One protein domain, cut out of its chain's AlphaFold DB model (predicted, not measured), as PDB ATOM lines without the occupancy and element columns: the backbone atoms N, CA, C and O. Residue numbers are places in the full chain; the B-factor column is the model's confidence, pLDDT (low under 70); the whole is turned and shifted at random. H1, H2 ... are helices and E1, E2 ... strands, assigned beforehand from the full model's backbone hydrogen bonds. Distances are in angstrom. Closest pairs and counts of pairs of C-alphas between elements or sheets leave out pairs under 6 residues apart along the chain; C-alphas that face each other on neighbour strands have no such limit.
ATOM      1  N   GLN A  60     232.019 204.592 191.612       92.94
ATOM      2  CA  GLN A  60     232.060 203.200 192.053       92.94
ATOM      3  C   GLN A  60     232.034 202.232 190.874       92.94
ATOM      4  O   GLN A  60     231.507 202.522 189.797       92.94
ATOM      5  N   THR A  61     232.603 201.050 191.104       96.31
ATOM      6  CA  THR A  61     232.449 199.901 190.212       96.31
ATOM      7  C   THR A  61     231.480 198.919 190.851       96.31
ATOM      8  O   THR A  61     231.714 198.481 191.972       96.31
ATOM      9  N   ILE A  62     230.408 198.588 190.140       95.81
ATOM     10  CA  ILE A  62     229.312 197.745 190.621       95.81
ATOM     11  C   ILE A  62     229.039 196.598 189.654       95.81
ATOM     12  O   ILE A  62     229.383 196.675 188.472       95.81
ATOM     13  N   ARG A  63     228.415 195.529 190.148       96.88
ATOM     14  CA  ARG A  63     227.999 194.393 189.312       96.88
ATOM     15  C   ARG A  63     226.715 194.730 188.538       96.88
ATOM     16  O   ARG A  63     225.908 195.565 188.950       96.88
ATOM     17  N   GLY A  64     226.467 194.051 187.419       97.00
ATOM     18  CA  GLY A  64     225.275 194.282 186.595       97.00
ATOM     19  C   GLY A  64     223.938 193.997 187.294       97.00
ATOM     20  O   GLY A  64     222.924 194.596 186.944       97.00
ATOM     21  N   ASN A  65     223.904 193.145 188.324       94.88
ATOM     22  CA  ASN A  65     222.712 192.980 189.167       94.88
ATOM     23  C   ASN A  65     222.351 194.268 189.936       94.88
ATOM     24  O   ASN A  65     221.169 194.571 190.106       94.88
ATOM     25  N   GLU A  66     223.343 195.054 190.353       96.94
ATOM     26  CA  GLU A  66     223.129 196.372 190.953       96.94
ATOM     27  C   GLU A  66     222.655 197.376 189.898       96.94
ATOM     28  O   GLU A  66     221.732 198.143 190.169       96.94
ATOM     29  N   ILE A  67     223.185 197.310 188.669       97.62
ATOM     30  CA  ILE A  67     222.685 198.108 187.537       97.62
ATOM     31  C   ILE A  67     221.198 197.826 187.282       97.62
ATOM     32  O   ILE A  67     220.433 198.768 187.110       97.62
ATOM     33  N   ILE A  68     220.753 196.565 187.311       97.25
ATOM     34  CA  ILE A  68     219.325 196.210 187.173       97.25
ATOM     35  C   ILE A  68     218.495 196.820 188.309       97.25
ATOM     36  O   ILE A  68     217.401 197.335 188.074       97.25
ATOM     37  N   SER A  69     219.012 196.820 189.543       95.75
ATOM     38  CA  SER A  69     218.353 197.509 190.659       95.75
ATOM     39  C   SER A  69     218.222 199.012 190.390       95.75
ATOM     40  O   SER A  69     217.154 199.581 190.619       95.75
ATOM     41  N   ILE A  70     219.261 199.648 189.839       96.31
ATOM     42  CA  ILE A  70     219.228 201.059 189.429       96.31
ATOM     43  C   ILE A  70     218.219 201.279 188.295       96.31
ATOM     44  O   ILE A  70     217.432 202.215 188.394       96.31
ATOM     45  N   MET A  71     218.166 200.417 187.271       97.44
ATOM     46  CA  MET A  71     217.150 200.497 186.207       97.44
ATOM     47  C   MET A  71     215.740 200.505 186.799       97.44
ATOM     48  O   MET A  71     214.948 201.383 186.474       97.44
ATOM     49  N   ASN A  72     215.445 199.582 187.718       94.81
ATOM     50  CA  ASN A  72     214.143 199.513 188.379       94.81
ATOM     51  C   ASN A  72     213.845 200.766 189.215       94.81
ATOM     52  O   ASN A  72     212.730 201.279 189.164       94.81
ATOM     53  N   LYS A  73     214.833 201.297 189.950       94.06
ATOM     54  CA  LYS A  73     214.686 202.566 190.685       94.06
ATOM     55  C   LYS A  73     214.367 203.728 189.741       94.06
ATOM     56  O   LYS A  73     213.452 204.494 190.031       94.06
ATOM     57  N   VAL A  74     215.080 203.835 188.617       95.38
ATOM     58  CA  VAL A  74     214.867 204.879 187.602       95.38
ATOM     59  C   VAL A  74     213.481 204.760 186.977       95.38
ATOM     60  O   VAL A  74     212.753 205.744 186.969       95.38
ATOM     61  N   VAL A  75     213.084 203.566 186.524       94.69
ATOM     62  CA  VAL A  75     211.750 203.324 185.948       94.69
ATOM     63  C   VAL A  75     210.663 203.715 186.947       94.69
ATOM     64  O   VAL A  75     209.793 204.512 186.613       94.69
ATOM     65  N   ASN A  76     210.746 203.228 188.189       92.19
ATOM     66  CA  ASN A  76     209.748 203.519 189.219       92.19
ATOM     67  C   ASN A  76     209.656 205.014 189.539       92.19
ATOM     68  O   ASN A  76     208.551 205.530 189.704       92.19
ATOM     69  N   TYR A  77     210.793 205.708 189.629       90.75
ATOM     70  CA  TYR A  77     210.825 207.152 189.848       90.75
ATOM     71  C   TYR A  77     210.191 207.910 188.678       90.75
ATOM     72  O   TYR A  77     209.313 208.752 188.888       90.75
ATOM     73  N   ASN A  78     210.609 207.585 187.455       92.69
ATOM     74  CA  ASN A  78     210.171 208.263 186.247       92.69
ATOM     75  C   ASN A  78     208.659 208.122 186.031       92.69
ATOM     76  O   ASN A  78     208.021 209.099 185.652       92.69
ATOM     77  N   THR A  79     208.079 206.951 186.319       87.19
ATOM     78  CA  THR A  79     206.637 206.705 186.150       87.19
ATOM     79  C   THR A  79     205.791 207.165 187.333       87.19
ATOM     80  O   THR A  79     204.637 207.539 187.146       87.19
ATOM     81  N   SER A  80     206.315 207.087 188.561       80.69
ATOM     82  CA  SER A  80     205.508 207.302 189.773       80.69
ATOM     83  C   SER A  80     205.683 208.682 190.388       80.69
ATOM     84  O   SER A  80     204.852 209.077 191.185       80.69
ATOM     85  N   ILE A  81     206.770 209.401 190.111       75.56
ATOM     86  CA  ILE A  81     207.058 210.671 190.792       75.56
ATOM     87  C   ILE A  81     207.312 211.772 189.774       75.56
ATOM     88  O   ILE A  81     206.668 212.812 189.853       75.56
ATOM     89  N   ALA A  82     208.207 211.552 188.809       71.94
ATOM     90  CA  ALA A  82     208.519 212.569 187.805       71.94
ATOM     91  C   ALA A  82     207.269 212.975 187.003       71.94
ATOM     92  O   ALA A  82     206.987 214.163 186.867       71.94
ATOM     93  N   ASP A  83     206.470 211.992 186.575       72.50
ATOM     94  CA  ASP A  83     205.235 212.242 185.824       72.50
ATOM     95  C   ASP A  83     204.142 212.946 186.660       72.50
ATOM     96  O   ASP A  83     203.397 213.760 186.115       72.50
ATOM     97  N   MET A  84     204.052 212.687 187.973       65.62
ATOM     98  CA  MET A  84     203.027 213.298 188.842       65.62
ATOM     99  C   MET A  84     203.413 214.697 189.335       65.62
ATOM    100  O   MET A  84     202.600 215.618 189.302       65.62
ATOM    101  N   GLU A  85     204.662 214.867 189.763       70.31
ATOM    102  CA  GLU A  85     205.161 216.082 190.420       70.31
ATOM    103  C   GLU A  85     205.899 217.023 189.446       70.31
ATOM    104  O   GLU A  85     206.455 218.039 189.855       70.31
ATOM    105  N   LYS A  86     205.915 216.692 188.143       75.56
ATOM    106  CA  LYS A  86     206.604 217.437 187.068       75.56
ATOM    107  C   LYS A  86     208.105 217.643 187.307       75.56
ATOM    108  O   LYS A  86     208.674 218.638 186.860       75.56
ATOM    109  N   TYR A  87     208.747 216.704 187.998       80.19
ATOM    110  CA  TYR A  87     210.203 216.678 188.095       80.19
ATOM    111  C   TYR A  87     210.833 216.120 186.819       80.19
ATOM    112  O   TYR A  87     210.211 215.350 186.088       80.19
ATOM    113  N   ASP A  88     212.096 216.467 186.583       86.31
ATOM    114  CA  ASP A  88     212.863 215.873 185.494       86.31
ATOM    115  C   ASP A  88     213.066 214.373 185.703       86.31
ATOM    116  O   ASP A  88     213.363 213.900 186.801       86.31
ATOM    117  N   LYS A  89     212.957 213.616 184.611       91.94
ATOM    118  CA  LYS A  89     213.253 212.184 184.609       91.94
ATOM    119  C   LYS A  89     214.747 211.933 184.738       91.94
ATOM    120  O   LYS A  89     215.563 212.636 184.146       91.94
ATOM    121  N   VAL A  90     215.099 210.853 185.433       95.19
ATOM    122  CA  VAL A  90     216.478 210.365 185.466       95.19
ATOM    123  C   VAL A  90     216.776 209.619 184.174       95.19
ATOM    124  O   VAL A  90     216.082 208.665 183.813       95.19
ATOM    125  N   ILE A  91     217.847 210.024 183.497       97.38
ATOM    126  CA  ILE A  91     218.365 209.372 182.298       97.38
ATOM    127  C   ILE A  91     219.550 208.473 182.654       97.38
ATOM    128  O   ILE A  91     220.646 208.938 182.960       97.38
ATOM    129  N   LEU A  92     219.341 207.165 182.577       98.12
ATOM    130  CA  LEU A  92     220.363 206.144 182.734       98.12
ATOM    131  C   LEU A  92     220.966 205.791 181.371       98.12
ATOM    132  O   LEU A  92     220.252 205.450 180.430       98.12
ATOM    133  N   SER A  93     222.291 205.837 181.279       98.31
ATOM    134  CA  SER A  93     223.056 205.460 180.091       98.31
ATOM    135  C   SER A  93     224.093 204.407 180.456       98.31
ATOM    136  O   SER A  93     224.905 204.634 181.350       98.31
ATOM    137  N   ILE A  94     224.085 203.266 179.769       98.50
ATOM    138  CA  ILE A  94     225.009 202.154 180.008       98.50
ATOM    139  C   ILE A  94     225.694 201.797 178.694       98.50
ATOM    140  O   ILE A  94     225.057 201.281 177.776       98.50
ATOM    141  N   ASP A  95     226.992 202.066 178.607       98.06
ATOM    142  CA  ASP A  95     227.817 201.694 177.462       98.06
ATOM    143  C   ASP A  95     228.377 200.277 177.641       98.06
ATOM    144  O   ASP A  95     229.177 200.006 178.543       98.06
ATOM    145  N   LEU A  96     227.939 199.366 176.767       96.56
ATOM    146  CA  LEU A  96     228.368 197.968 176.743       96.56
ATOM    147  C   LEU A  96     229.580 197.727 175.835       96.56
ATOM    148  O   LEU A  96     230.028 196.585 175.736       96.56
ATOM    149  N   LYS A  97     230.092 198.749 175.131       95.06
ATOM    150  CA  LYS A  97     231.275 198.677 174.252       95.06
ATOM    151  C   LYS A  97     231.271 197.527 173.228       95.06
ATOM    152  O   LYS A  97     232.312 197.080 172.749       95.06
ATOM    153  N   GLY A  98     230.091 197.022 172.867       93.44
ATOM    154  CA  GLY A  98     229.926 195.918 171.917       93.44
ATOM    155  C   GLY A  98     230.077 194.515 172.518       93.44
ATOM    156  O   GLY A  98     229.918 193.530 171.791       93.44
ATOM    157  N   TYR A  99     230.341 194.380 173.820       93.12
ATOM    158  CA  TYR A  99     230.496 193.080 174.484       93.12
ATOM    159  C   TYR A  99     229.223 192.231 174.478       93.12
ATOM    160  O   TYR A  99     229.284 191.002 174.441       93.12
ATOM    161  N   GLN A 100     228.062 192.870 174.377       92.50
ATOM    162  CA  GLN A 100     226.772 192.201 174.254       92.50
ATOM    163  C   GLN A 100     226.565 191.433 172.942       92.50
ATOM    164  O   GLN A 100     225.573 190.713 172.794       92.50
ATOM    165  N   ASN A 101     227.486 191.589 171.988       90.38
ATOM    166  CA  ASN A 101     227.455 190.912 170.697       90.38
ATOM    167  C   ASN A 101     228.459 189.759 170.574       90.38
ATOM    168  O   ASN A 101     228.406 189.055 169.569       90.38
ATOM    169  N   ARG A 102     229.339 189.549 171.563       88.44
ATOM    170  CA  ARG A 102     230.435 188.566 171.512       88.44
ATOM    171  C   ARG A 102     230.089 187.284 172.287       88.44
ATOM    172  O   ARG A 102     229.464 187.370 173.350       88.44
ATOM    173  N   ALA A 103     230.504 186.124 171.773       84.12
ATOM    174  CA  ALA A 103     230.312 184.825 172.424       84.12
ATOM    175  C   ALA A 103     231.339 184.511 173.527       84.12
ATOM    176  O   ALA A 103     232.384 185.157 173.601       84.12
ATOM    177  N   ASN A 104     230.990 183.523 174.367       65.31
ATOM    178  CA  ASN A 104     231.826 182.727 175.278       65.31
ATOM    179  C   ASN A 104     233.018 183.477 175.868       65.31
ATOM    180  O   ASN A 104     234.143 183.180 175.492       65.31
ATOM    181  N   ASP A 105     232.720 184.456 176.731       67.19
ATOM    182  CA  ASP A 105     233.633 185.321 177.518       67.19
ATOM    183  C   ASP A 105     233.049 186.728 177.674       67.19
ATOM    184  O   ASP A 105     233.617 187.574 178.352       67.19
ATOM    185  N   ASN A 106     231.937 187.008 176.996       84.00
ATOM    186  CA  ASN A 106     231.188 188.238 177.160       84.00
ATOM    187  C   ASN A 106     229.762 187.864 177.514       84.00
ATOM    188  O   ASN A 106     229.562 187.301 178.583       84.00
ATOM    189  N   PHE A 107     228.771 188.117 176.656       92.88
ATOM    190  CA  PHE A 107     227.384 187.808 177.012       92.88
ATOM    191  C   PHE A 107     226.829 186.578 176.288       92.88
ATOM    192  O   PHE A 107     226.135 185.784 176.915       92.88
ATOM    193  N   LYS A 108     227.115 186.367 174.997       94.62
ATOM    194  CA  LYS A 108     226.476 185.280 174.231       94.62
ATOM    195  C   LYS A 108     227.078 183.910 174.525       94.62
ATOM    196  O   LYS A 108     228.260 183.802 174.827       94.62
ATOM    197  N   TYR A 109     226.269 182.867 174.364       94.62
ATOM    198  CA  TYR A 109     226.739 181.483 174.418       94.62
ATOM    199  C   TYR A 109     227.279 181.002 173.057       94.62
ATOM    200  O   TYR A 109     228.234 180.239 172.984       94.62
ATOM    201  N   SER A 110     226.708 181.479 171.952       92.25
ATOM    202  CA  SER A 110     227.196 181.246 170.589       92.25
ATOM    203  C   SER A 110     227.144 182.535 169.771       92.25
ATOM    204  O   SER A 110     226.279 183.381 169.997       92.25
ATOM    205  N   ASP A 111     228.027 182.681 168.782       90.06
ATOM    206  CA  ASP A 111     228.050 183.853 167.893       90.06
ATOM    207  C   ASP A 111     226.744 184.006 167.102       90.06
ATOM    208  O   ASP A 111     226.286 185.121 166.845       90.06
ATOM    209  N   SER A 112     226.108 182.877 166.783       89.94
ATOM    210  CA  SER A 112     224.807 182.810 166.114       89.94
ATOM    211  C   SER A 112     223.639 183.284 166.980       89.94
ATOM    212  O   SER A 112     222.544 183.482 166.461       89.94
ATOM    213  N   ASP A 113     223.818 183.392 168.299       93.12
ATOM    214  CA  ASP A 113     222.720 183.740 169.191       93.12
ATOM    215  C   ASP A 113     222.365 185.227 169.048       93.12
ATOM    216  O   ASP A 113     223.227 186.108 168.955       93.12
ATOM    217  N   THR A 114     221.071 185.530 169.079       93.19
ATOM    218  CA  THR A 114     220.582 186.910 169.103       93.19
ATOM    219  C   THR A 114     220.866 187.548 170.460       93.19
ATOM    220  O   THR A 114     220.658 186.929 171.506       93.19
ATOM    221  N   SER A 115     221.334 188.799 170.453       94.81
ATOM    222  CA  SER A 115     221.570 189.546 171.692       94.81
ATOM    223  C   SER A 115     220.247 189.848 172.401       94.81
ATOM    224  O   SER A 115     219.318 190.352 171.770       94.81
ATOM    225  N   ILE A 116     220.167 189.642 173.719       96.12
ATOM    226  CA  ILE A 116     218.999 190.055 174.528       96.12
ATOM    227  C   ILE A 116     218.735 191.573 174.472       96.12
ATOM    228  O   ILE A 116     217.612 192.031 174.702       96.12
ATOM    229  N   PHE A 117     219.751 192.346 174.082       96.00
ATOM    230  CA  PHE A 117     219.693 193.793 173.900       96.00
ATOM    231  C   PHE A 117     219.317 194.226 172.472       96.00
ATOM    232  O   PHE A 117     219.278 195.424 172.184       96.00
ATOM    233  N   GLN A 118     219.052 193.284 171.557       93.62
ATOM    234  CA  GLN A 118     218.638 193.613 170.192       93.62
ATOM    235  C   GLN A 118     217.383 194.499 170.213       93.62
ATOM    236  O   GLN A 118     216.426 194.223 170.941       93.62
ATOM    237  N   GLY A 119     217.424 195.588 169.439       94.00
ATOM    238  CA  GLY A 119     216.349 196.580 169.355       94.00
ATOM    239  C   GLY A 119     216.228 197.521 170.560       94.00
ATOM    240  O   GLY A 119     215.385 198.406 170.526       94.00
ATOM    241  N   LYS A 120     217.058 197.365 171.603       94.62
ATOM    242  CA  LYS A 120     216.974 198.138 172.862       94.62
ATOM    243  C   LYS A 120     218.102 199.156 173.039       94.62
ATOM    244  O   LYS A 120     218.182 199.820 174.068       94.62
ATOM    245  N   MET A 121     219.016 199.252 172.076       94.50
ATOM    246  CA  MET A 121     220.225 200.074 172.174       94.50
ATOM    247  C   MET A 121     220.467 200.875 170.903       94.50
ATOM    248  O   MET A 121     220.079 200.460 169.811       94.50
ATOM    249  N   SER A 122     221.229 201.955 171.050       93.62
ATOM    250  CA  SER A 122     221.846 202.691 169.948       93.62
ATOM    251  C   SER A 122     223.354 202.756 170.176       93.62
ATOM    252  O   SER A 122     223.784 203.059 171.283       93.62
ATOM    253  N   ALA A 123     224.160 202.425 169.163       92.56
ATOM    254  CA  ALA A 123     225.627 202.450 169.243       92.56
ATOM    255  C   ALA A 123     226.226 201.715 170.470       92.56
ATOM    256  O   ALA A 123     227.176 202.191 171.079       92.56
ATOM    257  N   ASN A 124     225.679 200.542 170.830       95.12
ATOM    258  CA  ASN A 124     226.034 199.745 172.027       95.12
ATOM    259  C   ASN A 124     225.672 200.371 173.384       95.12
ATOM    260  O   ASN A 124     226.022 199.815 174.425       95.12
ATOM    261  N   ILE A 125     224.948 201.487 173.375       97.38
ATOM    262  CA  ILE A 125     224.500 202.178 174.575       97.38
ATOM    263  C   ILE A 125     223.039 201.811 174.833       97.38
ATOM    264  O   ILE A 125     222.150 202.075 174.015       97.38
ATOM    265  N   LEU A 126     222.793 201.203 175.992       98.00
ATOM    266  CA  LEU A 126     221.461 201.016 176.551       98.00
ATOM    267  C   LEU A 126     221.078 202.287 177.307       98.00
ATOM    268  O   LEU A 126     221.752 202.668 178.265       98.00
ATOM    269  N   LYS A 127     220.007 202.952 176.872       97.44
ATOM    270  CA  LYS A 127     219.615 204.250 177.418       97.44
ATOM    271  C   LYS A 127     218.104 204.471 177.339       97.44
ATOM    272  O   LYS A 127     217.471 204.095 176.349       97.44
ATOM    273  N   ASN A 128     217.543 205.084 178.380       97.00
ATOM    274  CA  ASN A 128     216.197 205.657 178.362       97.00
ATOM    275  C   ASN A 128     216.220 207.130 177.920       97.00
ATOM    276  O   ASN A 128     217.266 207.747 177.728       97.00
ATOM    277  N   THR A 129     215.040 207.705 177.733       94.38
ATOM    278  CA  THR A 129     214.864 209.090 177.283       94.38
ATOM    279  C   THR A 129     213.894 209.818 178.199       94.38
ATOM    280  O   THR A 129     213.189 209.189 178.984       94.38
ATOM    281  N   ALA A 130     213.797 211.140 178.049       90.12
ATOM    282  CA  ALA A 130     212.837 211.948 178.800       90.12
ATOM    283  C   ALA A 130     211.371 211.540 178.553       90.12
ATOM    284  O   ALA A 130     210.485 211.931 179.305       90.12
ATOM    285  N   THR A 131     211.095 210.754 177.510       90.50
ATOM    286  CA  THR A 131     209.739 210.345 177.131       90.50
ATOM    287  C   THR A 131     209.510 208.838 177.202       90.50
ATOM    288  O   THR A 131     208.382 208.396 177.009       90.50
ATOM    289  N   SER A 132     210.544 208.023 177.440       93.38
ATOM    290  CA  SER A 132     210.409 206.564 177.405       93.38
ATOM    291  C   SER A 132     211.513 205.840 178.167       93.38
ATOM    292  O   SER A 132     212.699 206.030 177.886       93.38
ATOM    293  N   ASP A 133     211.085 204.927 179.042       96.19
ATOM    294  CA  ASP A 133     211.928 204.016 179.823       96.19
ATOM    295  C   ASP A 133     211.910 202.568 179.304       96.19
ATOM    296  O   ASP A 133     212.486 201.680 179.931       96.19
ATOM    297  N   VAL A 134     211.257 202.314 178.161       95.88
ATOM    298  CA  VAL A 134     211.017 200.959 177.622       95.88
ATOM    299  C   VAL A 134     212.310 200.143 177.558       95.88
ATOM    300  O   VAL A 134     212.366 199.049 178.102       95.88
ATOM    301  N   ASN A 135     213.382 200.708 176.998       96.38
ATOM    302  CA  ASN A 135     214.643 199.989 176.801       96.38
ATOM    303  C   ASN A 135     215.236 199.436 178.107       96.38
ATOM    304  O   ASN A 135     215.659 198.283 178.153       96.38
ATOM    305  N   ILE A 136     215.279 200.251 179.167       97.38
ATOM    306  CA  ILE A 136     215.853 199.840 180.458       97.38
ATOM    307  C   ILE A 136     214.886 198.951 181.243       97.38
ATOM    308  O   ILE A 136     215.327 198.029 181.924       97.38
ATOM    309  N   ARG A 137     213.574 199.175 181.107       97.00
ATOM    310  CA  ARG A 137     212.540 198.352 181.736       97.00
ATOM    311  C   ARG A 137     212.541 196.936 181.171       97.00
ATOM    312  O   ARG A 137     212.527 195.981 181.938       97.00
ATOM    313  N   ASP A 138     212.605 196.804 179.852       96.62
ATOM    314  CA  ASP A 138     212.637 195.507 179.181       96.62
ATOM    315  C   ASP A 138     213.879 194.711 179.600       96.62
ATOM    316  O   ASP A 138     213.792 193.513 179.840       96.62
ATOM    317  N   VAL A 139     215.038 195.368 179.750       96.81
ATOM    318  CA  VAL A 139     216.258 194.706 180.244       96.81
ATOM    319  C   VAL A 139     216.127 194.288 181.711       96.81
ATOM    320  O   VAL A 139     216.539 193.184 182.069       96.81
ATOM    321  N   ALA A 140     215.535 195.133 182.556       96.44
ATOM    322  CA  ALA A 140     215.318 194.813 183.964       96.44
ATOM    323  C   ALA A 140     214.327 193.650 184.174       96.44
ATOM    324  O   ALA A 140     214.436 192.928 185.166       96.44
ATOM    325  N   ASN A 141     213.412 193.433 183.223       96.75
ATOM    326  CA  ASN A 141     212.359 192.416 183.289       96.75
ATOM    327  C   ASN A 141     212.665 191.114 182.534       96.75
ATOM    328  O   ASN A 141     211.844 190.200 182.570       96.75
ATOM    329  N   ILE A 142     213.855 190.964 181.933       97.19
ATOM    330  CA  ILE A 142     214.212 189.791 181.111       97.19
ATOM    331  C   ILE A 142     213.894 188.461 181.801       97.19
ATOM    332  O   ILE A 142     213.385 187.552 181.154       97.19
ATOM    333  N   SER A 143     214.185 188.321 183.097       96.44
ATOM    334  CA  SER A 143     213.873 187.082 183.823       96.44
ATOM    335  C   SER A 143     212.373 186.759 183.786       96.44
ATOM    336  O   SER A 143     211.994 185.659 183.385       96.44
ATOM    337  N   ALA A 144     211.524 187.730 184.133       96.94
ATOM    338  CA  ALA A 144     210.076 187.557 184.130       96.94
ATOM    339  C   ALA A 144     209.545 187.277 182.715       96.94
ATOM    340  O   ALA A 144     208.744 186.362 182.528       96.94
ATOM    341  N   ASP A 145     210.049 187.998 181.714       97.56
ATOM    342  CA  ASP A 145     209.646 187.823 180.317       97.56
ATOM    343  C   ASP A 145     209.994 186.424 179.794       97.56
ATOM    344  O   ASP A 145     209.175 185.783 179.138       97.56
ATOM    345  N   LEU A 146     211.178 185.906 180.132       98.31
ATOM    346  CA  LEU A 146     211.599 184.554 179.757       98.31
ATOM    347  C   LEU A 146     210.769 183.465 180.457       98.31
ATOM    348  O   LEU A 146     210.456 182.447 179.840       98.31
ATOM    349  N   ILE A 147     210.386 183.668 181.722       98.19
ATOM    350  CA  ILE A 147     209.473 182.757 182.435       98.19
ATOM    351  C   ILE A 147     208.097 182.747 181.759       98.19
ATOM    352  O   ILE A 147     207.521 181.678 181.546       98.19
ATOM    353  N   ASN A 148     207.584 183.920 181.385       97.94
ATOM    354  CA  ASN A 148     206.307 184.041 180.690       97.94
ATOM    355  C   ASN A 148     206.353 183.376 179.308       97.94
ATOM    356  O   ASN A 148     205.431 182.646 178.954       97.94
ATOM    357  N   GLU A 149     207.447 183.543 178.562       97.81
ATOM    358  CA  GLU A 149     207.648 182.891 177.263       97.81
ATOM    359  C   GLU A 149     207.671 181.357 177.386       97.81
ATOM    360  O   GLU A 149     207.030 180.661 176.592       97.81
ATOM    361  N   LEU A 150     208.323 180.811 178.423       97.69
ATOM    362  CA  LEU A 150     208.259 179.376 178.733       97.69
ATOM    363  C   LEU A 150     206.830 178.924 179.038       97.69
ATOM    364  O   LEU A 150     206.383 177.904 178.506       97.69
ATOM    365  N   ALA A 151     206.103 179.681 179.861       97.50
ATOM    366  CA  ALA A 151     204.723 179.363 180.204       97.50
ATOM    367  C   ALA A 151     203.819 179.360 178.961       97.50
ATOM    368  O   ALA A 151     203.040 178.422 178.784       97.50
ATOM    369  N   SER A 152     203.972 180.337 178.061       97.50
ATOM    370  CA  SER A 152     203.258 180.392 176.778       97.50
ATOM    371  C   SER A 152     203.601 179.226 175.846       97.50
ATOM    372  O   SER A 152     202.745 178.788 175.083       97.50
ATOM    373  N   ALA A 153     204.811 178.670 175.937       97.12
ATOM    374  CA  ALA A 153     205.207 177.450 175.227       97.12
ATOM    375  C   ALA A 153     204.736 176.147 175.917       97.12
ATOM    376  O   ALA A 153     205.087 175.045 175.490       97.12
ATOM    377  N   GLY A 154     203.958 176.239 176.999       95.75
ATOM    378  CA  GLY A 154     203.469 175.088 177.761       95.75
ATOM    379  C   GLY A 154     204.476 174.519 178.766       95.75
ATOM    380  O   GLY A 154     204.247 173.446 179.319       95.75
ATOM    381  N   ILE A 155     205.577 175.226 179.034       96.00
ATOM    382  CA  ILE A 155     206.578 174.880 180.050       96.00
ATOM    383  C   ILE A 155     206.323 175.763 181.281       96.00
ATOM    384  O   ILE A 155     207.051 176.705 181.573       96.00
ATOM    385  N   SER A 156     205.229 175.491 181.990       92.69
ATOM    386  CA  SER A 156     204.789 176.300 183.132       92.69
ATOM    387  C   SER A 156     205.526 175.958 184.433       92.69
ATOM    388  O   SER A 156     206.241 174.951 184.532       92.69
ATOM    389  N   ASN A 157     205.320 176.783 185.467       93.25
ATOM    390  CA  ASN A 157     205.884 176.603 186.811       93.25
ATOM    391  C   ASN A 157     207.414 176.477 186.788       93.25
ATOM    392  O   ASN A 157     207.969 175.515 187.328       93.25
ATOM    393  N   ILE A 158     208.065 177.404 186.087       96.38
ATOM    394  CA  ILE A 158     209.517 177.552 186.059       96.38
ATOM    395  C   ILE A 158     209.881 178.765 186.902       96.38
ATOM    396  O   ILE A 158     209.350 179.852 186.688       96.38
ATOM    397  N   SER A 159     210.762 178.572 187.877       96.88
ATOM    398  CA  SER A 159     211.284 179.656 188.705       96.88
ATOM    399  C   SER A 159     212.536 180.285 188.095       96.88
ATOM    400  O   SER A 159     213.239 179.666 187.291       96.88
ATOM    401  N   ASP A 160     212.873 181.497 188.540       96.38
ATOM    402  CA  ASP A 160     214.143 182.142 188.187       96.38
ATOM    403  C   ASP A 160     215.352 181.277 188.592       96.38
ATOM    404  O   ASP A 160     216.310 181.156 187.834       96.38
ATOM    405  N   ALA A 161     215.268 180.576 189.730       97.81
ATOM    406  CA  ALA A 161     216.305 179.645 190.175       97.81
ATOM    407  C   ALA A 161     216.493 178.467 189.202       97.81
ATOM    408  O   ALA A 161     217.619 178.036 188.955       97.81
ATOM    409  N   GLN A 162     215.409 177.964 188.602       98.38
ATOM    410  CA  GLN A 162     215.498 176.928 187.572       98.38
ATOM    411  C   GLN A 162     216.109 177.471 186.276       98.38
ATOM    412  O   GLN A 162     216.945 176.793 185.687       98.38
ATOM    413  N   LEU A 163     215.770 178.696 185.856       98.38
ATOM    414  CA  LEU A 163     216.437 179.346 184.718       98.38
ATOM    415  C   LEU A 163     217.935 179.560 184.970       98.38
ATOM    416  O   LEU A 163     218.756 179.317 184.082       98.38
ATOM    417  N   GLN A 164     218.302 179.954 186.190       97.81
ATOM    418  CA  GLN A 164     219.695 180.084 186.598       97.81
ATOM    419  C   GLN A 164     220.428 178.740 186.547       97.81
ATOM    420  O   GLN A 164     221.536 178.681 186.018       97.81
ATOM    421  N   ALA A 165     219.806 177.660 187.029       98.44
ATOM    422  CA  ALA A 165     220.377 176.318 186.952       98.44
ATOM    423  C   ALA A 165     220.538 175.837 185.497       98.44
ATOM    424  O   ALA A 165     221.606 175.350 185.135       98.44
ATOM    425  N   LEU A 166     219.536 176.052 184.636       98.50
ATOM    426  CA  LEU A 166     219.629 175.742 183.201       98.50
ATOM    427  C   LEU A 166     220.792 176.488 182.543       98.50
ATOM    428  O   LEU A 166     221.564 175.902 181.788       98.50
ATOM    429  N   SER A 167     220.934 177.780 182.844       97.00
ATOM    430  CA  SER A 167     222.031 178.599 182.332       97.00
ATOM    431  C   SER A 167     223.397 178.154 182.854       97.00
ATOM    432  O   SER A 167     224.383 178.323 182.139       97.00
ATOM    433  N   ALA A 168     223.491 177.651 184.083       97.19
ATOM    434  CA  ALA A 168     224.743 177.139 184.634       97.19
ATOM    435  C   ALA A 168     225.162 175.829 183.945       97.19
ATOM    436  O   ALA A 168     226.338 175.633 183.657       97.19
ATOM    437  N   ASP A 169     224.193 174.974 183.608       97.94
ATOM    438  CA  ASP A 169     224.397 173.717 182.882       97.94
ATOM    439  C   ASP A 169     224.297 173.868 181.348       97.94
ATOM    440  O   ASP A 169     224.183 172.869 180.637       97.94
ATOM    441  N   ILE A 170     224.370 175.091 180.805       97.06
ATOM    442  CA  ILE A 170     224.093 175.377 179.384       97.06
ATOM    443  C   ILE A 170     224.888 174.502 178.402       97.06
ATOM    444  O   ILE A 170     224.349 174.127 177.364       97.06
ATOM    445  N   GLN A 171     226.116 174.105 178.748       96.25
ATOM    446  CA  GLN A 171     226.951 173.204 177.940       96.25
ATOM    447  C   GLN A 171     226.334 171.817 177.730       96.25
ATOM    448  O   GLN A 171     226.544 171.206 176.690       96.25
ATOM    449  N   ASN A 172     225.544 171.341 178.692       97.75
ATOM    450  CA  ASN A 172     224.828 170.069 178.620       97.75
ATOM    451  C   ASN A 172     223.417 170.223 178.033       97.75
ATOM    452  O   ASN A 172     222.796 169.238 177.638       97.75
ATOM    453  N   ILE A 173     222.888 171.450 177.993       97.88
ATOM    454  CA  ILE A 173     221.536 171.740 177.504       97.88
ATOM    455  C   ILE A 173     221.553 172.106 176.015       97.88
ATOM    456  O   ILE A 173     220.831 171.505 175.218       97.88
ATOM    457  N   ALA A 174     222.394 173.065 175.626       96.25
ATOM    458  CA  ALA A 174     222.476 173.631 174.282       96.25
ATOM    459  C   ALA A 174     223.419 172.829 173.362       96.25
ATOM    460  O   ALA A 174     224.374 173.370 172.806       96.25
ATOM    461  N   ILE A 175     223.128 171.534 173.206       96.25
ATOM    462  CA  ILE A 175     223.983 170.555 172.508       96.25
ATOM    463  C   ILE A 175     223.614 170.330 171.034       96.25
ATOM    464  O   ILE A 175     224.165 169.442 170.385       96.25
ATOM    465  N   ASP A 176     222.663 171.082 170.476       93.00
ATOM    466  CA  ASP A 176     222.096 170.779 169.151       93.00
ATOM    467  C   ASP A 176     223.146 170.830 168.028       93.00
ATOM    468  O   ASP A 176     223.120 170.008 167.110       93.00
ATOM    469  N   SER A 177     224.137 171.722 168.139       91.62
ATOM    470  CA  SER A 177     225.276 171.766 167.214       91.62
ATOM    471  C   SER A 177     226.108 170.481 167.277       91.62
ATOM    472  O   SER A 177     226.453 169.925 166.233       91.62
ATOM    473  N   GLN A 178     226.364 169.950 168.477       94.06
ATOM    474  CA  GLN A 178     227.063 168.678 168.668       94.06
ATOM    475  C   GLN A 178     226.244 167.531 168.070       94.06
ATOM    476  O   GLN A 178     226.771 166.756 167.277       94.06
ATOM    477  N   LEU A 179     224.938 167.475 168.346       94.06
ATOM    478  CA  LEU A 179     224.054 166.437 167.806       94.06
ATOM    479  C   LEU A 179     223.989 166.452 166.268       94.06
ATOM    480  O   LEU A 179     223.904 165.391 165.642       94.06
ATOM    481  N   SER A 180     224.085 167.633 165.653       92.69
ATOM    482  CA  SER A 180     224.131 167.798 164.194       92.69
ATOM    483  C   SER A 180     225.501 167.506 163.565       92.69
ATOM    484  O   SER A 180     225.599 167.335 162.353       92.69
ATOM    485  N   SER A 181     226.565 167.413 164.365       94.19
ATOM    486  CA  SER A 181     227.927 167.229 163.867       94.19
ATOM    487  C   SER A 181     228.136 165.837 163.268       94.19
ATOM    488  O   SER A 181     227.762 164.823 163.860       94.19
ATOM    489  N   ASN A 182     228.812 165.775 162.119       95.00
ATOM    490  CA  ASN A 182     229.283 164.521 161.515       95.00
ATOM    491  C   ASN A 182     230.611 164.032 162.121       95.00
ATOM    492  O   ASN A 182     231.134 163.003 161.709       95.00
ATOM    493  N   ARG A 183     231.180 164.784 163.073       95.62
ATOM    494  CA  ARG A 183     232.482 164.488 163.693       95.62
ATOM    495  C   ARG A 183     232.381 163.603 164.935       95.62
ATOM    496  O   ARG A 183     233.418 163.187 165.433       95.62
ATOM    497  N   ILE A 184     231.168 163.356 165.433       95.88
ATOM    498  CA  ILE A 184     230.921 162.545 166.629       95.88
ATOM    499  C   ILE A 184     230.077 161.319 166.288       95.88
ATOM    500  O   ILE A 184     229.216 161.363 165.402       95.88
ATOM    501  N   SER A 185     230.340 160.222 166.994       96.69
ATOM    502  CA  SER A 185     229.676 158.935 166.757       96.69
ATOM    503  C   SER A 185     228.204 158.945 167.187       96.69
ATOM    504  O   SER A 185     227.771 159.779 167.984       96.69
ATOM    505  N   THR A 186     227.417 157.982 166.701       96.25
ATOM    506  CA  THR A 186     226.028 157.792 167.153       96.25
ATOM    507  C   THR A 186     225.959 157.500 168.652       96.25
ATOM    508  O   THR A 186     225.084 158.027 169.336       96.25
ATOM    509  N   GLN A 187     226.898 156.710 169.178       96.69
ATOM    510  CA  GLN A 187     226.994 156.393 170.603       96.69
ATOM    511  C   GLN A 187     227.261 157.651 171.440       96.69
ATOM    512  O   GLN A 187     226.629 157.855 172.472       96.69
ATOM    513  N   GLU A 188     228.148 158.525 170.968       97.19
ATOM    514  CA  GLU A 188     228.455 159.795 171.629       97.19
ATOM    515  C   GLU A 188     227.256 160.750 171.613       97.19
ATOM    516  O   GLU A 188     226.921 161.343 172.639       97.19
ATOM    517  N   LYS A 189     226.531 160.836 170.489       97.31
ATOM    518  CA  LYS A 189     225.272 161.599 170.408       97.31
ATOM    519  C   LYS A 189     224.241 161.105 171.414       97.31
ATOM    520  O   LYS A 189     223.552 161.921 172.021       97.31
ATOM    521  N   GLU A 190     224.118 159.793 171.583       96.94
ATOM    522  CA  GLU A 190     223.172 159.224 172.537       96.94
ATOM    523  C   GLU A 190     223.586 159.514 173.981       96.94
ATOM    524  O   GLU A 190     222.759 159.975 174.764       96.94
ATOM    525  N   SER A 191     224.879 159.398 174.301       97.56
ATOM    526  CA  SER A 191     225.411 159.790 175.610       97.56
ATOM    527  C   SER A 191     225.117 161.258 175.940       97.56
ATOM    528  O   SER A 191     224.644 161.544 177.039       97.56
ATOM    529  N   LEU A 192     225.305 162.181 174.989       97.88
ATOM    530  CA  LEU A 192     224.976 163.600 175.176       97.88
ATOM    531  C   LEU A 192     223.479 163.817 175.458       97.88
ATOM    532  O   LEU A 192     223.120 164.615 176.325       97.88
ATOM    533  N   LYS A 193     222.585 163.098 174.763       96.69
ATOM    534  CA  LYS A 193     221.135 163.167 175.026       96.69
ATOM    535  C   LYS A 193     220.768 162.613 176.400       96.69
ATOM    536  O   LYS A 193     219.893 163.188 177.054       96.69
ATOM    537  N   THR A 194     221.412 161.528 176.835       97.25
ATOM    538  CA  THR A 194     221.224 160.966 178.178       97.25
ATOM    539  C   THR A 194     221.620 161.997 179.227       97.25
ATOM    540  O   THR A 194     220.790 162.353 180.062       97.25
ATOM    541  N   THR A 195     222.815 162.583 179.114       98.19
ATOM    542  CA  THR A 195     223.282 163.634 180.029       98.19
ATOM    543  C   THR A 195     222.350 164.845 180.030       98.19
ATOM    544  O   THR A 195     221.974 165.327 181.099       98.19
ATOM    545  N   ARG A 196     221.904 165.322 178.858       98.00
ATOM    546  CA  ARG A 196     220.923 166.417 178.777       98.00
ATOM    547  C   ARG A 196     219.642 166.070 179.532       98.00
ATOM    548  O   ARG A 196     219.155 166.884 180.312       98.00
ATOM    549  N   THR A 197     219.108 164.870 179.320       97.38
ATOM    550  CA  THR A 197     217.890 164.401 179.994       97.38
ATOM    551  C   THR A 197     218.073 164.381 181.507       97.38
ATOM    552  O   THR A 197     217.246 164.946 182.216       97.38
ATOM    553  N   GLU A 198     219.169 163.823 182.019       98.00
ATOM    554  CA  GLU A 198     219.466 163.790 183.459       98.00
ATOM    555  C   GLU A 198     219.536 165.196 184.068       98.00
ATOM    556  O   GLU A 198     218.919 165.468 185.102       98.00
ATOM    557  N   LYS A 199     220.230 166.125 183.400       98.44
ATOM    558  CA  LYS A 199     220.312 167.526 183.833       98.44
ATOM    559  C   LYS A 199     218.938 168.184 183.872       98.44
ATOM    560  O   LYS A 199     218.580 168.802 184.872       98.44
ATOM    561  N   LEU A 200     218.131 167.991 182.832       98.25
ATOM    562  CA  LEU A 200     216.768 168.514 182.787       98.25
ATOM    563  C   LEU A 200     215.874 167.898 183.864       98.25
ATOM    564  O   LEU A 200     215.104 168.622 184.484       98.25
ATOM    565  N   GLN A 201     215.978 166.597 184.135       97.88
ATOM    566  CA  GLN A 201     215.211 165.945 185.198       97.88
ATOM    567  C   GLN A 201     215.559 166.513 186.577       97.88
ATOM    568  O   GLN A 201     214.654 166.730 187.384       97.88
ATOM    569  N   ASN A 202     216.841 166.792 186.830       98.06
ATOM    570  CA  ASN A 202     217.302 167.389 188.084       98.06
ATOM    571  C   ASN A 202     216.803 168.830 188.263       98.06
ATOM    572  O   ASN A 202     216.480 169.229 189.378       98.06
ATOM    573  N   ILE A 203     216.709 169.606 187.178       98.12
ATOM    574  CA  ILE A 203     216.327 171.023 187.238       98.12
ATOM    575  C   ILE A 203     214.805 171.213 187.174       98.12
ATOM    576  O   ILE A 203     214.235 171.993 187.936       98.12
ATOM    577  N   LEU A 204     214.126 170.516 186.262       97.12
ATOM    578  CA  LEU A 204     212.705 170.702 185.941       97.12
ATOM    579  C   LEU A 204     211.781 169.696 186.638       97.12
ATOM    580  O   LEU A 204     210.565 169.910 186.687       97.12
ATOM    581  N   GLY A 205     212.345 168.601 187.147       96.75
ATOM    582  CA  GLY A 205     211.621 167.429 187.622       96.75
ATOM    583  C   GLY A 205     211.413 166.383 186.522       96.75
ATOM    584  O   GLY A 205     211.187 166.707 185.354       96.75
ATOM    585  N   LYS A 206     211.439 165.101 186.918       95.38
ATOM    586  CA  LYS A 206     211.431 163.941 186.006       95.38
ATOM    587  C   LYS A 206     210.320 163.974 184.960       95.38
ATOM    588  O   LYS A 206     210.596 163.867 183.771       95.38
ATOM    589  N   LYS A 207     209.072 164.139 185.408       94.00
ATOM    590  CA  LYS A 207     207.899 164.140 184.527       94.00
ATOM    591  C   LYS A 207     208.002 165.235 183.465       94.00
ATOM    592  O   LYS A 207     207.948 164.949 182.280       94.00
ATOM    593  N   LYS A 208     208.240 166.477 183.899       94.44
ATOM    594  CA  LYS A 208     208.312 167.631 182.998       94.44
ATOM    595  C   LYS A 208     209.412 167.461 181.957       94.44
ATOM    596  O   LYS A 208     209.152 167.701 180.791       94.44
ATOM    597  N   ALA A 209     210.604 167.034 182.370       95.12
ATOM    598  CA  ALA A 209     211.730 166.840 181.461       95.12
ATOM    599  C   ALA A 209     211.463 165.765 180.393       95.12
ATOM    600  O   ALA A 209     211.834 165.960 179.238       95.12
ATOM    601  N   ASN A 210     210.807 164.663 180.767       94.75
ATOM    602  CA  ASN A 210     210.519 163.555 179.851       94.75
ATOM    603  C   ASN A 210     209.376 163.868 178.872       94.75
ATOM    604  O   ASN A 210     209.373 163.346 177.762       94.75
ATOM    605  N   ASP A 211     208.436 164.726 179.273       95.38
ATOM    606  CA  ASP A 211     207.241 165.058 178.487       95.38
ATOM    607  C   ASP A 211     207.471 166.234 177.507       95.38
ATOM    608  O   ASP A 211     206.547 166.638 176.799       95.38
ATOM    609  N   LEU A 212     208.682 166.812 177.448       96.56
ATOM    610  CA  LEU A 212     208.998 167.917 176.534       96.56
ATOM    611  C   LEU A 212     208.912 167.467 175.069       96.56
ATOM    612  O   LEU A 212     209.680 166.623 174.608       96.56
ATOM    613  N   SER A 213     208.040 168.116 174.298       96.69
ATOM    614  CA  SER A 213     208.046 167.997 172.837       96.69
ATOM    615  C   SER A 213     209.311 168.606 172.216       96.69
ATOM    616  O   SER A 213     209.998 169.428 172.827       96.69
ATOM    617  N   VAL A 214     209.591 168.279 170.949       94.81
ATOM    618  CA  VAL A 214     210.719 168.864 170.196       94.81
ATOM    619  C   VAL A 214     210.637 170.394 170.152       94.81
ATOM    620  O   VAL A 214     211.634 171.072 170.385       94.81
ATOM    621  N   SER A 215     209.445 170.953 169.916       97.38
ATOM    622  CA  SER A 215     209.254 172.408 169.898       97.38
ATOM    623  C   SER A 215     209.534 173.035 171.263       97.38
ATOM    624  O   SER A 215     210.188 174.071 171.339       97.38
ATOM    625  N   GLN A 216     209.071 172.406 172.343       97.75
ATOM    626  CA  GLN A 216     209.320 172.879 173.705       97.75
ATOM    627  C   GLN A 216     210.798 172.795 174.075       97.75
ATOM    628  O   GLN A 216     211.324 173.726 174.679       97.75
ATOM    629  N   MET A 217     211.487 171.727 173.669       97.25
ATOM    630  CA  MET A 217     212.932 171.603 173.845       97.25
ATOM    631  C   MET A 217     213.677 172.741 173.138       97.25
ATOM    632  O   MET A 217     214.533 173.378 173.746       97.25
ATOM    633  N   ASN A 218     213.311 173.056 171.892       96.56
ATOM    634  CA  ASN A 218     213.920 174.160 171.145       96.56
ATOM    635  C   ASN A 218     213.698 175.511 171.843       96.56
ATOM    636  O   ASN A 218     214.642 176.289 172.001       96.56
ATOM    637  N   THR A 219     212.473 175.778 172.312       98.06
ATOM    638  CA  THR A 219     212.168 176.988 173.090       98.06
ATOM    639  C   THR A 219     212.980 177.042 174.382       98.06
ATOM    640  O   THR A 219     213.588 178.068 174.681       98.06
ATOM    641  N   LEU A 220     213.053 175.934 175.124       98.31
ATOM    642  CA  LEU A 220     213.816 175.833 176.366       98.31
ATOM    643  C   LEU A 220     215.305 176.121 176.144       98.31
ATOM    644  O   LEU A 220     215.901 176.889 176.901       98.31
ATOM    645  N   VAL A 221     215.906 175.547 175.099       97.88
ATOM    646  CA  VAL A 221     217.309 175.795 174.736       97.88
ATOM    647  C   VAL A 221     217.525 177.266 174.370       97.88
ATOM    648  O   VAL A 221     218.467 177.886 174.865       97.88
ATOM    649  N   ASN A 222     216.645 177.863 173.558       97.75
ATOM    650  CA  ASN A 222     216.739 179.280 173.196       97.75
ATOM    651  C   ASN A 222     216.644 180.198 174.427       97.75
ATOM    652  O   ASN A 222     217.452 181.113 174.602       97.75
ATOM    653  N   ILE A 223     215.696 179.924 175.322       98.38
ATOM    654  CA  ILE A 223     215.523 180.683 176.562       98.38
ATOM    655  C   ILE A 223     216.718 180.495 177.497       98.38
ATOM    656  O   ILE A 223     217.188 181.472 178.074       98.38
ATOM    657  N   THR A 224     217.285 179.290 177.573       98.38
ATOM    658  CA  THR A 224     218.504 179.010 178.350       98.38
ATOM    659  C   THR A 224     219.676 179.863 177.860       98.38
ATOM    660  O   THR A 224     220.369 180.482 178.666       98.38
ATOM    661  N   LYS A 225     219.861 179.987 176.540       97.75
ATOM    662  CA  LYS A 225     220.888 180.854 175.936       97.75
ATOM    663  C   LYS A 225     220.665 182.339 176.227       97.75
ATOM    664  O   LYS A 225     221.617 183.070 176.499       97.75
ATOM    665  N   ARG A 226     219.415 182.809 176.191       97.94
ATOM    666  CA  ARG A 226     219.072 184.204 176.530       97.94
ATOM    667  C   ARG A 226     219.256 184.486 178.022       97.94
ATOM    668  O   ARG A 226     219.795 185.530 178.382       97.94
ATOM    669  N   TYR A 227     218.884 183.548 178.891       98.31
ATOM    670  CA  TYR A 227     219.115 183.675 180.329       98.31
ATOM    671  C   TYR A 227     220.607 183.597 180.679       98.31
ATOM    672  O   TYR A 227     221.065 184.287 181.591       98.31
ATOM    673  N   TYR A 228     221.399 182.836 179.918       97.81
ATOM    674  CA  TYR A 228     222.856 182.869 180.017       97.81
ATOM    675  C   TYR A 228     223.405 184.266 179.743       97.81
ATOM    676  O   TYR A 228     224.127 184.793 180.588       97.81
ATOM    677  N   GLN A 229     222.982 184.921 178.657       97.69
ATOM    678  CA  GLN A 229     223.351 186.319 178.392       97.69
ATOM    679  C   GLN A 229     222.977 187.253 179.542       97.69
ATOM    680  O   GLN A 229     223.779 188.096 179.945       97.69
ATOM    681  N   TYR A 230     221.782 187.080 180.108       97.56
ATOM    682  CA  TYR A 230     221.332 187.861 181.258       97.56
ATOM    683  C   TYR A 230     222.192 187.600 182.504       97.56
ATOM    684  O   TYR A 230     222.524 188.525 183.242       97.56
ATOM    685  N   THR A 231     222.613 186.356 182.719       96.62
ATOM    686  CA  THR A 231     223.522 185.977 183.807       96.62
ATOM    687  C   THR A 231     224.904 186.591 183.626       96.62
ATOM    688  O   THR A 231     225.452 187.119 184.590       96.62
ATOM    689  N   GLN A 232     225.446 186.597 182.406       96.12
ATOM    690  CA  GLN A 232     226.706 187.280 182.126       96.12
ATOM    691  C   GLN A 232     226.584 188.788 182.370       96.12
ATOM    692  O   GLN A 232     227.411 189.357 183.074       96.12
ATOM    693  N   PHE A 233     225.509 189.426 181.897       96.75
ATOM    694  CA  PHE A 233     225.255 190.837 182.185       96.75
ATOM    695  C   PHE A 233     225.200 191.116 183.694       96.75
ATOM    696  O   PHE A 233     225.893 192.012 184.164       96.75
ATOM    697  N   LYS A 234     224.463 190.307 184.473       96.19
ATOM    698  CA  LYS A 234     224.391 190.416 185.944       96.19
ATOM    699  C   LYS A 234     225.763 190.333 186.626       96.19
ATOM    700  O   LYS A 234     225.947 190.948 187.673       96.19
ATOM    701  N   ARG A 235     226.691 189.553 186.066       95.31
ATOM    702  CA  ARG A 235     228.041 189.319 186.610       95.31
ATOM    703  C   ARG A 235     229.084 190.322 186.127       95.31
ATOM    704  O   ARG A 235     230.122 190.445 186.768       95.31
ATOM    705  N   ALA A 236     228.832 191.000 185.012       96.62
ATOM    706  CA  ALA A 236     229.753 191.978 184.462       96.62
ATOM    707  C   ALA A 236     229.892 193.194 185.386       96.62
ATOM    708  O   ALA A 236     228.938 193.595 186.058       96.62
ATOM    709  N   MET A 237     231.085 193.781 185.399       97.50
ATOM    710  CA  MET A 237     231.412 194.953 186.204       97.50
ATOM    711  C   MET A 237     231.225 196.232 185.391       97.50
ATOM    712  O   MET A 237     231.665 196.330 184.245       97.50
ATOM    713  N   PHE A 238     230.623 197.241 186.010       98.06
ATOM    714  CA  PHE A 238     230.335 198.540 185.414       98.06
ATOM    715  C   PHE A 238     230.850 199.647 186.314       98.06
ATOM    716  O   PHE A 238     230.577 199.653 187.512       98.06
ATOM    717  N   LYS A 239     231.565 200.611 185.739       98.06
ATOM    718  CA  LYS A 239     231.993 201.807 186.456       98.06
ATOM    719  C   LYS A 239     230.999 202.929 186.216       98.06
ATOM    720  O   LYS A 239     230.710 203.246 185.063       98.06
ATOM    721  N   CYS A 240     230.511 203.550 187.285       97.19
ATOM    722  CA  CYS A 240     229.808 204.820 187.174       97.19
ATOM    723  C   CYS A 240     230.826 205.909 186.837       97.19
ATOM    724  O   CYS A 240     231.742 206.181 187.617       97.19
ATOM    725  N   THR A 241     230.695 206.511 185.661       96.44
ATOM    726  CA  THR A 241     231.610 207.553 185.180       96.44
ATOM    727  C   THR A 241     231.047 208.955 185.359       96.44
ATOM    728  O   THR A 241     231.763 209.923 185.123       96.44
ATOM    729  N   GLY A 242     229.783 209.081 185.765       90.75
ATOM    730  CA  GLY A 242     229.201 210.375 186.078       90.75
ATOM    731  C   GLY A 242     227.766 210.294 186.574       90.75
ATOM    732  O   GLY A 242     226.985 209.443 186.142       90.75
ATOM    733  N   VAL A 243     227.442 211.245 187.442       92.00
ATOM    734  CA  VAL A 243     226.094 211.573 187.903       92.00
ATOM    735  C   VAL A 243     225.847 213.040 187.549       92.00
ATOM    736  O   VAL A 243     226.733 213.873 187.725       92.00
ATOM    737  N   GLN A 244     224.688 213.334 186.969       90.88
ATOM    738  CA  GLN A 244     224.306 214.672 186.515       90.88
ATOM    739  C   GLN A 244     223.177 215.213 187.380       90.88
ATOM    740  O   GLN A 244     222.228 214.482 187.669       90.88
ATOM    741  N   HIS A 245     223.244 216.502 187.708       86.31
ATOM    742  CA  HIS A 245     222.255 217.201 188.528       86.31
ATOM    743  C   HIS A 245     221.538 218.292 187.744       86.31
ATOM    744  O   HIS A 245     222.140 218.961 186.902       86.31
ATOM    745  N   ASN A 246     220.273 218.534 188.075       82.12
ATOM    746  CA  ASN A 246     219.581 219.750 187.678       82.12
ATOM    747  C   ASN A 246     220.086 220.916 188.539       82.12
ATOM    748  O   ASN A 246     219.576 221.184 189.627       82.12
ATOM    749  N   THR A 247     221.091 221.629 188.040       75.62
ATOM    750  CA  THR A 247     221.684 222.793 188.717       75.62
ATOM    751  C   THR A 247     220.823 224.056 188.643       75.62
ATOM    752  O   THR A 247     221.179 225.061 189.248       75.62
ATOM    753  N   SER A 248     219.719 224.032 187.894       69.31
ATOM    754  CA  SER A 248     218.887 225.210 187.615       69.31
ATOM    755  C   SER A 248     217.622 225.289 188.472       69.31
ATOM    756  O   SER A 248     216.971 226.330 188.477       69.31
ATOM    757  N   GLN A 249     217.239 224.206 189.159       69.00
ATOM    758  CA  GLN A 249     215.986 224.136 189.923       69.00
ATOM    759  C   GLN A 249     216.180 223.616 191.350       69.00
ATOM    760  O   GLN A 249     215.991 224.366 192.301       69.00
ATOM    761  N   ASN A 250     216.522 222.337 191.509       69.06
ATOM    762  CA  ASN A 250     216.416 221.627 192.793       69.06
ATOM    763  C   ASN A 250     217.652 220.781 193.144       69.06
ATOM    764  O   ASN A 250     217.677 220.113 194.172       69.06
ATOM    765  N   GLY A 251     218.689 220.773 192.300       75.19
ATOM    766  CA  GLY A 251     219.899 219.981 192.528       75.19
ATOM    767  C   GLY A 251     219.678 218.471 192.425       75.19
ATOM    768  O   GLY A 251     220.556 217.702 192.815       75.19
ATOM    769  N   ARG A 252     218.522 218.012 191.928       83.75
ATOM    770  CA  ARG A 252     218.215 216.584 191.842       83.75
ATOM    771  C   ARG A 252     219.037 215.890 190.773       83.75
ATOM    772  O   ARG A 252     219.320 216.468 189.727       83.75
ATOM    773  N   VAL A 253     219.370 214.628 191.013       88.94
ATOM    774  CA  VAL A 253     219.962 213.762 189.995       88.94
ATOM    775  C   VAL A 253     218.994 213.626 188.819       88.94
ATOM    776  O   VAL A 253     217.843 213.242 189.002       88.94
ATOM    777  N   ILE A 254     219.481 213.919 187.617       93.06
ATOM    778  CA  ILE A 254     218.757 213.797 186.341       93.06
ATOM    779  C   ILE A 254     219.452 212.847 185.366       93.06
ATOM    780  O   ILE A 254     218.911 212.527 184.310       93.06
ATOM    781  N   GLY A 255     220.648 212.359 185.697       95.44
ATOM    782  CA  GLY A 255     221.352 211.441 184.818       95.44
ATOM    783  C   GLY A 255     222.424 210.619 185.507       95.44
ATOM    784  O   GLY A 255     223.062 211.070 186.454       95.44
ATOM    785  N   MET A 256     222.642 209.413 184.993       97.38
ATOM    786  CA  MET A 256     223.726 208.528 185.405       97.38
ATOM    787  C   MET A 256     224.347 207.852 184.189       97.38
ATOM    788  O   MET A 256     223.638 207.366 183.307       97.38
ATOM    789  N   THR A 257     225.675 207.782 184.165       98.31
ATOM    790  CA  THR A 257     226.420 207.098 183.105       98.31
ATOM    791  C   THR A 257     227.256 205.970 183.681       98.31
ATOM    792  O   THR A 257     228.038 206.170 184.611       98.31
ATOM    793  N   PHE A 258     227.105 204.792 183.090       98.56
ATOM    794  CA  PHE A 258     227.886 203.605 183.382       98.56
ATOM    795  C   PHE A 258     228.595 203.123 182.129       98.56
ATOM    796  O   PHE A 258     228.045 203.158 181.029       98.56
ATOM    797  N   VAL A 259     229.810 202.627 182.314       98.44
ATOM    798  CA  VAL A 259     230.606 202.017 181.252       98.44
ATOM    799  C   VAL A 259     231.075 200.659 181.742       98.44
ATOM    800  O   VAL A 259     231.546 200.535 182.877       98.44
ATOM    801  N   ILE A 260     230.932 199.632 180.907       97.44
ATOM    802  CA  ILE A 260     231.452 198.301 181.219       97.44
ATOM    803  C   ILE A 260     232.970 198.352 181.436       97.44
ATOM    804  O   ILE A 260     233.705 199.032 180.712       97.44
ATOM    805  N   VAL A 261     233.435 197.661 182.474       97.00
ATOM    806  CA  VAL A 261     234.854 197.576 182.811       97.00
ATOM    807  C   VAL A 261     235.514 196.522 181.935       97.00
ATOM    808  O   VAL A 261     234.984 195.427 181.753       97.00
ATOM    809  N   GLU A 262     236.689 196.859 181.417       93.38
ATOM    810  CA  GLU A 262     237.488 195.998 180.553       93.38
ATOM    811  C   GLU A 262     238.742 195.542 181.298       93.38
ATOM    812  O   GLU A 262     239.406 196.341 181.960       93.38
ATOM    813  N   GLU A 263     239.080 194.264 181.178       91.75
ATOM    814  CA  GLU A 263     240.295 193.669 181.730       91.75
ATOM    815  C   GLU A 263     240.896 192.744 180.665       91.75
ATOM    816  O   GLU A 263     240.235 191.832 180.168       91.75
ATOM    817  N   ASN A 264     242.133 193.021 180.240       88.19
ATOM    818  CA  ASN A 264     242.828 192.263 179.189       88.19
ATOM    819  C   ASN A 264     242.027 192.120 177.871       88.19
ATOM    820  O   ASN A 264     242.034 191.068 177.232       88.19
ATOM    821  N   GLY A 265     241.307 193.174 177.464       84.62
ATOM    822  CA  GLY A 265     240.515 193.201 176.223       84.62
ATOM    823  C   GLY A 265     239.163 192.474 176.292       84.62
ATOM    824  O   GLY A 265     238.441 192.422 175.291       84.62
ATOM    825  N   LYS A 266     238.785 191.950 177.463       88.50
ATOM    826  CA  LYS A 266     237.496 191.295 177.725       88.50
ATOM    827  C   LYS A 266     236.672 192.111 178.717       88.50
ATOM    828  O   LYS A 266     237.230 192.900 179.479       88.50
ATOM    829  N   ALA A 267     235.355 191.912 178.721       92.38
ATOM    830  CA  ALA A 267     234.528 192.428 179.804       92.38
ATOM    831  C   ALA A 267     234.990 191.814 181.136       92.38
ATOM    832  O   ALA A 267     235.314 190.629 181.207       92.38
ATOM    833  N   LYS A 268     235.043 192.626 182.190       94.19
ATOM    834  CA  LYS A 268     235.377 192.158 183.532       94.19
ATOM    835  C   LYS A 268     234.149 191.525 184.181       94.19
ATOM    836  O   LYS A 268     233.087 192.146 184.216       94.19
ATOM    837  N   PHE A 269     234.322 190.333 184.743       91.62
ATOM    838  CA  PHE A 269     233.302 189.597 185.494       91.62
ATOM    839  C   PHE A 269     233.780 189.317 186.915       91.62
ATOM    840  O   PHE A 269     234.983 189.287 187.174       91.62
ATOM    841  N   ASP A 270     232.819 189.080 187.801       82.06
ATOM    842  CA  ASP A 270     233.020 188.653 189.193       82.06
ATOM    843  C   ASP A 270     232.184 187.387 189.519       82.06
ATOM    844  O   ASP A 270     231.674 186.703 188.582       82.06
TER     845      ASP A 270
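AT A GLANCE: This is residues 60 to 270 of the 270 residues of an uncharacterized protein of Clostridium sp. CAG:356 (UniProt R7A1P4). The domain is an elongated body of two lobes: a strongly twisted five-stranded sheet with H1 and H2 over one face, making two layers, and a cluster of helices, H3 to H8, toward the other end. The long helix H9 runs from this cluster to the sheet. The 211 printed residues hold nine named helices and five named strands, in the order E1 H1 E2 E3 H2 H3 H4 H5 H6 H7 H8 H9 E4 E5; the class is mixed, helices and strands. The sheet, also mixed, runs E1 E4 E5 E2 E3. The whole is only just compact, close to loose, with a radius of gyration of the C-alphas of 19.9 A and spans of 71 by 39 by 25 A.

HOW THE PARTS SIT: Start at edge strand E1, residues 61 to 63, antiparallel to E4, residues 237 to 245; N 62 and O 238 are 2.8 A apart. H1, residues 64 to 85, is on the sheet at a height of 10.5 A, over E5, residues 253 to 260, and E2, residues 91 to 95. E1, H1 and E2 form a split strand-helix-strand unit, its parallel strands separated by E4 and E5, with a right-handed crossover. E5 and E2 are parallel, with N 93 and O 256 at 2.9 A. E2 and E3, residues 125 to 127, form a hairpin, with N 94 and O 126 at 2.8 A; so do E4 and E5, with N 241 and O 257 at 2.9 A. H2, residues 134 to 140, touches H1, closest at C-alphas 140 and 68, 5.3 A. Look next at H9, residues 214 to 235: it touches H3, residues 142 to 152, at a shallow tilt of 9 degrees, opposite ways, C-alphas 223 and 146 being closest at 6.4 A. It is about perpendicular to H4, residues 160 to 168, which it touches at C-alphas 228 and 167, 4.9 A. H7, residues 186 to 204, touches H4, H5, residues 170 to 173, and H8, residues 206 to 210, and only just touches H6, residues 176 to 180, with 3 pairs of C-alphas within 8 A. Every O i to N i+4 pair is within hydrogen-bond range in H2, H3, H4, H6, H7, H8 and H9; H1 has 15 of 18, and H5 is too short for one.

IN THESE COORDINATES: Find C-alpha 61 at (232.449, 199.901, 190.212), where E1 begins. H1 is 29.9 A long, H7 26.4 A and H9 31.4 A; E4 is 24.2 A. E5 ends at C-alpha 260, (231.452, 198.301, 181.219).

THE WHOLE: The C-alphas of Gln 187 and Ser 248, the two farthest apart, are 71.4 A apart. The printed part has no cut; E2 to E3, with 29 residues between, is the long link. Residues 84, 104 to 105 and 248 to 250 have pLDDT under 70.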